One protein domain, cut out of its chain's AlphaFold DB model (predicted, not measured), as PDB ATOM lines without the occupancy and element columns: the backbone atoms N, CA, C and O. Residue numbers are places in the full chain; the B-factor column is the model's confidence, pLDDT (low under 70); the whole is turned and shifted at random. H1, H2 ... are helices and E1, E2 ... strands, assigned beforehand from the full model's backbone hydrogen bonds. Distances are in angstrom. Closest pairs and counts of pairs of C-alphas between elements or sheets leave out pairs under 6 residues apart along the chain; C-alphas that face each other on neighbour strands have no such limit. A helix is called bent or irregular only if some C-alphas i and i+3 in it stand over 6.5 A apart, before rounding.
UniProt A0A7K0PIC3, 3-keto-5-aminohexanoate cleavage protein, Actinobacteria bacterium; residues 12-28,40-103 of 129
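AT A GLANCE: This is residues 12 to 28 and 40 to 103 of the 129 residues of the protein "3-keto-5-aminohexanoate cleavage protein" of Actinobacteria bacterium (UniProt A0A7K0PIC3). What is the main picture? A tiny sheet of two parallel strands, E1 and E2, has H2 packed on it, with H3 side by side with H2, while H1 reaches away and its residues 22 to 27, with Leu 28, stick out. How is it made up? The 81 printed residues, mostly helix by class, hold H1, E1, H2, E2 and H3 in that order. How large is it? It is only just compact, close to loose, with a radius of gyration of the C-alphas of 13.6 A, and elongated, spanning 45 by 25 by 20 A.

IN THESE COORDINATES: Where are the first elements? H1, residues 12 to 27, begins with C-alpha 12 at (125.489, 83.249, 91.593) and is 22.6 A long. E1 is residues 41 to 43, 7.0 A. What follows? H2, residues 46 to 58, is 20.2 A long and only just irregular, with C-alphas 47 and 50 6.8 A apart. E2 is residues 62 to 64, 7.1 A; H3, residues 82 to 95, is 20.0 A long and ends with C-alpha 95 at (108.346, 94.957, 85.968).

HOW THE PARTS SIT: How does H1 stand? It is close to but not clearly touching H2; their closest C-alphas, of Leu 14 and Ala 56, are 7.5 A apart. What joins the strands? E1, H2 and E2 form a strand-helix-strand unit, two parallel neighbour strands with a helix between, and its crossover is right-handed. N 42 and O 62 are within hydrogen-bond range at 3.0 A. Where is H3? It touches H2 at a shallow tilt of 31 degrees, the same way, the closest C-alphas being those of Leu 57 and Ile 93, 6.9 A. In H3 every O i to N i+4 pair is within hydrogen-bond range, in H1 11 of 12 and in H2 7 of 9.

THE WHOLE: Where is the cut? Residues 29 to 39 are not printed, and C-alphas 28 and 40 are 17.3 A apart. Which link is long? E2 to H3, with 17 residues. Where is confidence low? Residues 23 to 28 are under 70 in pLDDT.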
ATOM      1  N   ARG A  12     124.124  83.580  92.035       97.94
ATOM      2  CA  ARG A  12     125.489  83.249  91.593       97.94
ATOM      3  C   ARG A  12     125.551  81.886  90.906       97.94
ATOM      4  O   ARG A  12     126.160  81.770  89.850       97.94
ATOM      5  N   ASN A  13     124.922  80.869  91.492       97.94
ATOM      6  CA  ASN A  13     124.901  79.534  90.900       97.94
ATOM      7  C   ASN A  13     124.119  79.516  89.582       97.94
ATOM      8  O   ASN A  13     124.541  78.856  88.640       97.94
ATOM      9  N   LEU A  14     123.007  80.256  89.502       97.75
ATOM     10  CA  LEU A  14     122.247  80.381  88.261       97.75
ATOM     11  C   LEU A  14     123.070  81.063  87.160       97.75
ATOM     12  O   LEU A  14     123.113  80.552  86.046       97.75
ATOM     13  N   ALA A  15     123.741  82.172  87.480       96.31
ATOM     14  CA  ALA A  15     124.610  82.879  86.542       96.31
ATOM     15  C   ALA A  15     125.720  81.965  86.010       96.31
ATOM     16  O   ALA A  15     125.858  81.827  84.802       96.31
ATOM     17  N   ALA A  16     126.409  81.236  86.894       95.81
ATOM     18  CA  ALA A  16     127.441  80.284  86.484       95.81
ATOM     19  C   ALA A  16     126.901  79.194  85.536       95.81
ATOM     20  O   ALA A  16     127.549  78.839  84.557       95.81
ATOM     21  N   MET A  17     125.696  78.668  85.789       95.19
ATOM     22  CA  MET A  17     125.064  77.703  84.881       95.19
ATOM     23  C   MET A  17     124.692  78.324  83.526       95.19
ATOM     24  O   MET A  17     124.812  77.648  82.505       95.19
ATOM     25  N   ALA A  18     124.235  79.579  83.506       92.25
ATOM     26  CA  ALA A  18     123.896  80.293  82.276       92.25
ATOM     27  C   ALA A  18     125.146  80.617  81.437       92.25
ATOM     28  O   ALA A  18     125.129  80.415  80.223       92.25
ATOM     29  N   ASP A  19     126.240  81.034  82.078       90.19
ATOM     30  CA  ASP A  19     127.519  81.311  81.417       90.19
ATOM     31  C   ASP A  19     128.073  80.055  80.727       90.19
ATOM     32  O   ASP A  19     128.467  80.116  79.563       90.19
ATOM     33  N   ASN A  20     127.978  78.887  81.374       88.56
ATOM     34  CA  ASN A  20     128.390  77.615  80.771       88.56
ATOM     35  C   ASN A  20     127.650  77.312  79.452       88.56
ATOM     36  O   ASN A  20     128.238  76.755  78.527       88.56
ATOM     37  N   LEU A  21     126.366  77.677  79.332       84.75
ATOM     38  CA  LEU A  21     125.617  77.507  78.080       84.75
ATOM     39  C   LEU A  21     126.124  78.456  76.991       84.75
ATOM     40  O   LEU A  21     126.232  78.061  75.831       84.75
ATOM     41  N   ALA A  22     126.453  79.696  77.357       71.75
ATOM     42  CA  ALA A  22     127.028  80.660  76.425       71.75
ATOM     43  C   ALA A  22     128.416  80.220  75.932       71.75
ATOM     44  O   ALA A  22     128.748  80.443  74.770       71.75
ATOM     45  N   GLU A  23     129.216  79.576  76.785       62.34
ATOM     46  CA  GLU A  23     130.507  78.999  76.401       62.34
ATOM     47  C   GLU A  23     130.347  77.805  75.452       62.34
ATOM     48  O   GLU A  23     131.006  77.761  74.413       62.34
ATOM     49  N   VAL A  24     129.423  76.880  75.741       60.47
ATOM     50  CA  VAL A  24     129.119  75.747  74.848       60.47
ATOM     51  C   VAL A  24     128.656  76.235  73.472       60.47
ATOM     52  O   VAL A  24     129.131  75.729  72.455       60.47
ATOM     53  N   GLY A  25     127.807  77.266  73.424       58.69
ATOM     54  CA  GLY A  25     127.345  77.863  72.169       58.69
ATOM     55  C   GLY A  25     128.462  78.490  71.321       58.69
ATOM     56  O   GLY A  25     128.329  78.550  70.100       58.69
ATOM     57  N   ARG A  26     129.574  78.918  71.943       57.31
ATOM     58  CA  ARG A  26     130.776  79.433  71.255       57.31
ATOM     59  C   ARG A  26     131.762  78.333  70.850       57.31
ATOM     60  O   ARG A  26     132.531  78.539  69.918       57.31
ATOM     61  N   ALA A  27     131.786  77.214  71.573       55.75
ATOM     62  CA  ALA A  27     132.740  76.123  71.365       55.75
ATOM     63  C   ALA A  27     132.324  75.140  70.256       55.75
ATOM     64  O   ALA A  27     133.162  74.384  69.761       55.75
ATOM     65  N   LEU A  28     131.047  75.126  69.861       55.47
ATOM     66  CA  LEU A  28     130.592  74.352  68.709       55.47
ATOM     67  C   LEU A  28     131.104  75.003  67.414       55.47
ATOM     68  O   LEU A  28     130.973  76.220  67.271       55.47
ATOM     69  N   TRP A  40     117.044  78.761  77.538       93.69
ATOM     70  CA  TRP A  40     117.138  78.232  78.898       93.69
ATOM     71  C   TRP A  40     116.127  78.905  79.819       93.69
ATOM     72  O   TRP A  40     115.658  80.014  79.559       93.69
ATOM     73  N   GLY A  41     115.800  78.236  80.920       95.75
ATOM     74  CA  GLY A  41     114.981  78.817  81.970       95.75
ATOM     75  C   GLY A  41     115.261  78.216  83.339       95.75
ATOM     76  O   GLY A  41     115.934  77.190  83.455       95.75
ATOM     77  N   VAL A  42     114.755  78.873  84.380       98.06
ATOM     78  CA  VAL A  42     114.942  78.446  85.771       98.06
ATOM     79  C   VAL A  42     113.671  77.841  86.358       98.06
ATOM     80  O   VAL A  42     112.558  78.293  86.092       98.06
ATOM     81  N   ILE A  43     113.876  76.857  87.230       98.31
ATOM     82  CA  ILE A  43     112.876  76.321  88.154       98.31
ATOM     83  C   ILE A  43     113.419  76.554  89.562       98.31
ATOM     84  O   ILE A  43     114.520  76.086  89.870       98.31
ATOM     85  N   GLY A  44     112.702  77.286  90.411       98.12
ATOM     86  CA  GLY A  44     113.051  77.456  91.824       98.12
ATOM     87  C   GLY A  44     112.060  76.700  92.700       98.12
ATOM     88  O   GLY A  44     110.861  76.889  92.546       98.12
ATOM     89  N   ILE A  45     112.553  75.847  93.597       98.31
ATOM     90  CA  ILE A  45     111.695  74.966  94.401       98.31
ATOM     91  C   ILE A  45     111.195  75.669  95.663       98.31
ATOM     92  O   ILE A  45     111.975  76.233  96.428       98.31
ATOM     93  N   SER A  46     109.898  75.571  95.939       97.12
ATOM     94  CA  SER A  46     109.237  76.181  97.092       97.12
ATOM     95  C   SER A  46     109.425  77.708  97.122       97.12
ATOM     96  O   SER A  46     109.477  78.372  96.086       97.12
ATOM     97  N   ARG A  47     109.541  78.296  98.317       96.75
ATOM     98  CA  ARG A  47     109.588  79.751  98.541       96.75
ATOM     99  C   ARG A  47     110.738  80.466  97.820       96.75
ATOM    100  O   ARG A  47     110.654  81.674  97.610       96.75
ATOM    101  N   VAL A  48     111.793  79.753  97.405       97.38
ATOM    102  CA  VAL A  48     112.901  80.350  96.635       97.38
ATOM    103  C   VAL A  48     112.568  80.577  95.156       97.38
ATOM    104  O   VAL A  48     113.384  81.162  94.444       97.38
ATOM    105  N   GLN A  49     111.385  80.164  94.682       98.62
ATOM    106  CA  GLN A  49     110.914  80.432  93.321       98.62
ATOM    107  C   GLN A  49     111.051  81.916  92.960       98.62
ATOM    108  O   GLN A  49     111.620  82.232  91.920       98.62
ATOM    109  N   TRP A  50     110.600  82.835  93.819       98.62
ATOM    110  CA  TRP A  50     110.519  84.259  93.470       98.62
ATOM    111  C   TRP A  50     111.885  84.937  93.292       98.62
ATOM    112  O   TRP A  50     112.092  85.562  92.250       98.62
ATOM    113  N   PRO A  51     112.867  84.766  94.200       98.25
ATOM    114  CA  PRO A  51     114.229  85.227  93.939       98.25
ATOM    115  C   PRO A  51     114.848  84.615  92.673       98.25
ATOM    116  O   PRO A  51     115.559  85.308  91.948       98.25
ATOM    117  N   MET A  52     114.576  83.336  92.379       98.69
ATOM    118  CA  MET A  52     115.102  82.676  91.176       98.69
ATOM    119  C   MET A  52     114.464  83.201  89.893       98.69
ATOM    120  O   MET A  52     115.185  83.439  88.928       98.69
ATOM    121  N   VAL A  53     113.151  83.456  89.892       98.62
ATOM    122  CA  VAL A  53     112.456  84.151  88.798       98.62
ATOM    123  C   VAL A  53     113.134  85.497  88.546       98.62
ATOM    124  O   VAL A  53     113.566  85.745  87.426       98.62
ATOM    125  N   GLY A  54     113.324  86.326  89.581       98.38
ATOM    126  CA  GLY A  54     114.004  87.619  89.443       98.38
ATOM    127  C   GLY A  54     115.416  87.501  88.854       98.38
ATOM    128  O   GLY A  54     115.763  88.230  87.925       98.38
ATOM    129  N   ALA A  55     116.209  86.538  89.332       98.38
ATOM    130  CA  ALA A  55     117.553  86.290  88.816       98.38
ATOM    131  C   ALA A  55     117.550  85.855  87.339       98.38
ATOM    132  O   ALA A  55     118.332  86.374  86.547       98.38
ATOM    133  N   ALA A  56     116.655  84.947  86.940       98.19
ATOM    134  CA  ALA A  56     116.549  84.521  85.546       98.19
ATOM    135  C   ALA A  56     116.111  85.657  84.621       98.19
ATOM    136  O   ALA A  56     116.658  85.786  83.529       98.19
ATOM    137  N   LEU A  57     115.177  86.505  85.061       97.56
ATOM    138  CA  LEU A  57     114.759  87.672  84.285       97.56
ATOM    139  C   LEU A  57     115.922  88.643  84.054       97.56
ATOM    140  O   LEU A  57     116.097  89.093  82.924       97.56
ATOM    141  N   ALA A  58     116.742  88.900  85.079       96.50
ATOM    142  CA  ALA A  58     117.925  89.757  84.970       96.50
ATOM    143  C   ALA A  58     119.006  89.181  84.035       96.50
ATOM    144  O   ALA A  58     119.702  89.932  83.360       96.50
ATOM    145  N   LEU A  59     119.124  87.853  83.971       94.81
ATOM    146  CA  LEU A  59     120.074  87.140  83.107       94.81
ATOM    147  C   LEU A  59     119.520  86.846  81.699       94.81
ATOM    148  O   LEU A  59     120.201  86.228  80.886       94.81
ATOM    149  N   GLY A  60     118.282  87.253  81.396       92.38
ATOM    150  CA  GLY A  60     117.650  87.058  80.086       92.38
ATOM    151  C   GLY A  60     117.016  85.680  79.846       92.38
ATOM    152  O   GLY A  60     116.525  85.424  78.747       92.38
ATOM    153  N   GLY A  61     116.960  84.806  80.854       94.00
ATOM    154  CA  GLY A  61     116.363  83.471  80.754       94.00
ATOM    155  C   GLY A  61     114.836  83.448  80.846       94.00
ATOM    156  O   GLY A  61     114.185  84.444  81.181       94.00
ATOM    157  N   SER A  62     114.250  82.289  80.558       96.81
ATOM    158  CA  SER A  62     112.833  81.983  80.794       96.81
ATOM    159  C   SER A  62     112.589  81.526  82.237       96.81
ATOM    160  O   SER A  62     113.514  81.208  82.987       96.81
ATOM    161  N   VAL A  63     111.323  81.473  82.648       98.31
ATOM    162  CA  VAL A  63     110.940  81.082  84.010       98.31
ATOM    163  C   VAL A  63     109.863  80.011  83.983       98.31
ATOM    164  O   VAL A  63     108.998  80.014  83.108       98.31
ATOM    165  N   ARG A  64     109.903  79.115  84.966       98.50
ATOM    166  CA  ARG A  64     108.831  78.167  85.259       98.50
ATOM    167  C   ARG A  64     108.273  78.457  86.645       98.50
ATOM    168  O   ARG A  64     109.032  78.632  87.596       98.50
ATOM    169  N   VAL A  65     106.949  78.501  86.731       98.69
ATOM    170  CA  VAL A  65     106.199  78.629  87.981       98.69
ATOM    171  C   VAL A  65     105.006  77.683  87.948       98.69
ATOM    172  O   VAL A  65     104.457  77.417  86.878       98.69
ATOM    173  N   GLY A  66     104.586  77.207  89.115       98.50
ATOM    174  CA  GLY A  66     103.400  76.368  89.246       98.50
ATOM    175  C   GLY A  66     103.387  75.592  90.555       98.50
ATOM    176  O   GLY A  66     104.401  75.502  91.244       98.50
ATOM    177  N   LEU A  67     102.234  75.009  90.872       98.56
ATOM    178  CA  LEU A  67     102.003  74.234  92.093       98.56
ATOM    179  C   LEU A  67     102.867  72.970  92.173       98.56
ATOM    180  O   LEU A  67     103.073  72.458  93.264       98.56
ATOM    181  N   GLU A  68     103.397  72.475  91.049       98.50
ATOM    182  CA  GLU A  68     104.396  71.396  91.060       98.50
ATOM    183  C   GLU A  68     105.675  71.816  91.800       98.50
ATOM    184  O   GLU A  68     106.264  71.022  92.529       98.50
ATOM    185  N   ASP A  69     106.076  73.078  91.642       98.38
ATOM    186  CA  ASP A  69     107.354  73.584  92.132       98.38
ATOM    187  C   ASP A  69     107.193  74.368  93.447       98.38
ATOM    188  O   ASP A  69     108.073  74.311  94.308       98.38
ATOM    189  N   ASN A  70     106.089  75.103  93.629       98.31
ATOM    190  CA  ASN A  70     105.869  76.000  94.765       98.31
ATOM    191  C   ASN A  70     104.377  76.235  95.067       98.31
ATOM    192  O   ASN A  70     103.583  76.495  94.168       98.31
ATOM    193  N   PHE A  71     104.019  76.266  96.353       98.56
ATOM    194  CA  PHE A  71     102.654  76.542  96.816       98.56
ATOM    195  C   PHE A  71     102.415  77.981  97.282       98.56
ATOM    196  O   PHE A  71     101.287  78.293  97.635       98.56
ATOM    197  N   TYR A  72     103.427  78.851  97.349       98.69
ATOM    198  CA  TYR A  72     103.321  80.126  98.072       98.69
ATOM    199  C   TYR A  72     103.576  81.358  97.199       98.69
ATOM    200  O   TYR A  72     104.544  81.404  96.440       98.69
ATOM    201  N   LEU A  73     102.768  82.401  97.373       98.75
ATOM    202  CA  LEU A  73     103.025  83.759  96.889       98.75
ATOM    203  C   LEU A  73     104.222  84.403  97.630       98.75
ATOM    204  O   LEU A  73     104.692  83.854  98.632       98.75
ATOM    205  N   PRO A  74     104.777  85.533  97.140       98.19
ATOM    206  CA  PRO A  74     105.980  86.141  97.724       98.19
ATOM    207  C   PRO A  74     105.835  86.599  99.177       98.19
ATOM    208  O   PRO A  74     106.812  86.589  99.919       98.19
ATOM    209  N   ASP A  75     104.624  86.973  99.582       97.56
ATOM    210  CA  ASP A  75     104.264  87.328 100.960       97.56
ATOM    211  C   ASP A  75     104.166  86.102 101.889       97.56
ATOM    212  O   ASP A  75     104.041  86.231 103.103       97.56
ATOM    213  N   GLY A  76     104.256  84.900 101.318       97.50
ATOM    214  CA  GLY A  76     104.161  83.633 102.014       97.50
ATOM    215  C   GLY A  76     102.753  83.050 102.098       97.50
ATOM    216  O   GLY A  76     102.637  81.942 102.628       97.50
ATOM    217  N   THR A  77     101.740  83.730 101.552       98.25
ATOM    218  CA  THR A  77     100.363  83.235 101.424       98.25
ATOM    219  C   THR A  77     100.331  82.012 100.510       98.25
ATOM    220  O   THR A  77     101.034  81.969  99.502       98.25
ATOM    221  N   MET A  78      99.552  80.983 100.853       98.50
ATOM    222  CA  MET A  78      99.409  79.805  99.994       98.50
ATOM    223  C   MET A  78      98.535  80.147  98.785       98.50
ATOM    224  O   MET A  78      97.429  80.654  98.952       98.50
ATOM    225  N   ALA A  79      99.031  79.869  97.584       98.56
ATOM    226  CA  ALA A  79      98.304  80.075  96.346       98.56
ATOM    227  C   ALA A  79      97.143  79.080  96.232       98.56
ATOM    228  O   ALA A  79      97.287  77.892  96.531       98.56
ATOM    229  N   THR A  80      96.003  79.559  95.749       98.25
ATOM    230  CA  THR A  80      94.795  78.745  95.553       98.25
ATOM    231  C   THR A  80      94.762  78.068  94.181       98.25
ATOM    232  O   THR A  80      94.005  77.122  93.963       98.25
ATOM    233  N   SER A  81      95.588  78.533  93.237       98.56
ATOM    234  CA  SER A  81      95.655  78.006  91.876       98.56
ATOM    235  C   SER A  81      97.009  78.270  91.211       98.56
ATOM    236  O   SER A  81      97.754  79.173  91.596       98.56
ATOM    237  N   ASN A  82      97.298  77.541  90.124       98.69
ATOM    238  CA  ASN A  82      98.399  77.900  89.221       98.69
ATOM    239  C   ASN A  82      98.227  79.316  88.646       98.69
ATOM    240  O   ASN A  82      99.219  79.994  88.398       98.69
ATOM    241  N   GLY A  83      96.983  79.770  88.456       98.62
ATOM    242  CA  GLY A  83      96.671  81.088  87.904       98.62
ATOM    243  C   GLY A  83      97.231  82.233  88.744       98.62
ATOM    244  O   GLY A  83      97.785  83.169  88.181       98.62
ATOM    245  N   GLU A  84      97.178  82.133  90.073       98.69
ATOM    246  CA  GLU A  84      97.757  83.143  90.972       98.69
ATOM    247  C   GLU A  84      99.287  83.200  90.863       98.69
ATOM    248  O   GLU A  84      99.873  84.279  90.768       98.69
ATOM    249  N   LEU A  85      99.946  82.037  90.802       98.81
ATOM    250  CA  LEU A  85     101.399  81.960  90.630       98.81
ATOM    251  C   LEU A  85     101.835  82.525  89.271       98.81
ATOM    252  O   LEU A  85     102.819  83.263  89.189       98.81
ATOM    253  N   ILE A  86     101.088  82.203  88.212       98.69
ATOM    254  CA  ILE A  86     101.318  82.708  86.853       98.69
ATOM    255  C   ILE A  86     101.077  84.218  86.792       98.69
ATOM    256  O   ILE A  86     101.889  84.932  86.206       98.69
ATOM    257  N   ALA A  87     100.004  84.719  87.412       98.69
ATOM    258  CA  ALA A  87      99.713  86.147  87.478       98.69
ATOM    259  C   ALA A  87     100.861  86.900  88.158       98.69
ATOM    260  O   ALA A  87     101.355  87.882  87.602       98.69
ATOM    261  N   LYS A  88     101.376  86.377  89.280       98.75
ATOM    262  CA  LYS A  88     102.512  87.007  89.952       98.75
ATOM    263  C   LYS A  88     103.793  86.970  89.120       98.75
ATOM    264  O   LYS A  88     104.511  87.965  89.043       98.75
ATOM    265  N   ALA A  89     104.087  85.846  88.469       98.69
ATOM    266  CA  ALA A  89     105.236  85.754  87.572       98.69
ATOM    267  C   ALA A  89     105.117  86.733  86.394       98.69
ATOM    268  O   ALA A  89     106.102  87.372  86.028       98.69
ATOM    269  N   ARG A  90     103.911  86.899  85.832       98.69
ATOM    270  CA  ARG A  90     103.629  87.879  84.777       98.69
ATOM    271  C   ARG A  90     103.902  89.307  85.242       98.69
ATOM    272  O   ARG A  90     104.511  90.044  84.478       98.69
ATOM    273  N   GLU A  91     103.488  89.689  86.449       98.75
ATOM    274  CA  GLU A  91     103.836  91.002  87.019       98.75
ATOM    275  C   GLU A  91     105.352  91.205  87.038       98.75
ATOM    276  O   GLU A  91     105.844  92.153  86.443       98.75
ATOM    277  N   MET A  92     106.106  90.254  87.599       98.69
ATOM    278  CA  MET A  92     107.570  90.352  87.670       98.69
ATOM    279  C   MET A  92     108.234  90.442  86.288       98.69
ATOM    280  O   MET A  92     109.222  91.150  86.118       98.69
ATOM    281  N   ILE A  93     107.702  89.723  85.293       98.56
ATOM    282  CA  ILE A  93     108.170  89.790  83.901       98.56
ATOM    283  C   ILE A  93     107.976  91.201  83.332       98.56
ATOM    284  O   ILE A  93     108.887  91.722  82.688       98.56
ATOM    285  N   LEU A  94     106.807  91.806  83.564       98.56
ATOM    286  CA  LEU A  94     106.495  93.160  83.102       98.56
ATOM    287  C   LEU A  94     107.343  94.209  83.829       98.56
ATOM    288  O   LEU A  94     107.899  95.087  83.174       98.56
ATOM    289  N   ASP A  95     107.509  94.074  85.145       98.31
ATOM    290  CA  ASP A  95     108.346  94.957  85.968       98.31
ATOM    291  C   ASP A  95     109.816  94.936  85.517       98.31
ATOM    292  O   ASP A  95     110.511  95.948  85.575       98.31
ATOM    293  N   ALA A  96     110.289  93.796  85.002       97.38
ATOM    294  CA  ALA A  96     111.618  93.646  84.410       97.38
ATOM    295  C   ALA A  96     111.730  94.201  82.971       97.38
ATOM    296  O   ALA A  96     112.746  93.983  82.310       97.38
ATOM    297  N   GLY A  97     110.696  94.873  82.449       96.81
ATOM    298  CA  GLY A  97     110.675  95.431  81.093       96.81
ATOM    299  C   GLY A  97     110.527  94.384  79.984       96.81
ATOM    300  O   GLY A  97     110.877  94.647  78.833       96.81
ATOM    301  N   ARG A  98     110.037  93.181  80.308       95.75
ATOM    302  CA  ARG A  98     109.832  92.071  79.362       95.75
ATOM    303  C   ARG A  98     108.338  91.776  79.188       95.75
ATOM    304  O   ARG A  98     107.486  92.380  79.828       95.75
ATOM    305  N   ARG A  99     107.999  90.818  78.320       96.50
ATOM    306  CA  ARG A  99     106.631  90.288  78.185       96.50
ATOM    307  C   ARG A  99     106.640  88.762  78.092       96.50
ATOM    308  O   ARG A  99     107.599  88.214  77.543       96.50
ATOM    309  N   PRO A 100     105.590  88.071  78.567       97.06
ATOM    310  CA  PRO A 100     105.399  86.666  78.240       97.06
ATOM    311  C   PRO A 100     105.276  86.470  76.724       97.06
ATOM    312  O   PRO A 100     104.682  87.301  76.028       97.06
ATOM    313  N   ALA A 101     105.837  85.373  76.226       95.62
ATOM    314  CA  ALA A 101     105.613  84.929  74.858       95.62
ATOM    315  C   ALA A 101     104.195  84.354  74.713       95.62
ATOM    316  O   ALA A 101     103.666  83.731  75.636       95.62
ATOM    317  N   SER A 102     103.597  84.544  73.542       96.44
ATOM    318  CA  SER A 102     102.451  83.751  73.089       96.44
ATOM    319  C   SER A 102     102.855  82.290  72.859       96.44
ATOM    320  O   SER A 102     104.041  81.947  72.815       96.44
ATOM    321  N   VAL A 103     101.866  81.409  72.694       95.88
ATOM    322  CA  VAL A 103     102.117  79.986  72.415       95.88
ATOM    323  C   VAL A 103     102.841  79.819  71.078       95.88
ATOM    324  O   VAL A 103     103.743  78.994  70.961       95.88
TER     325      VAL A 103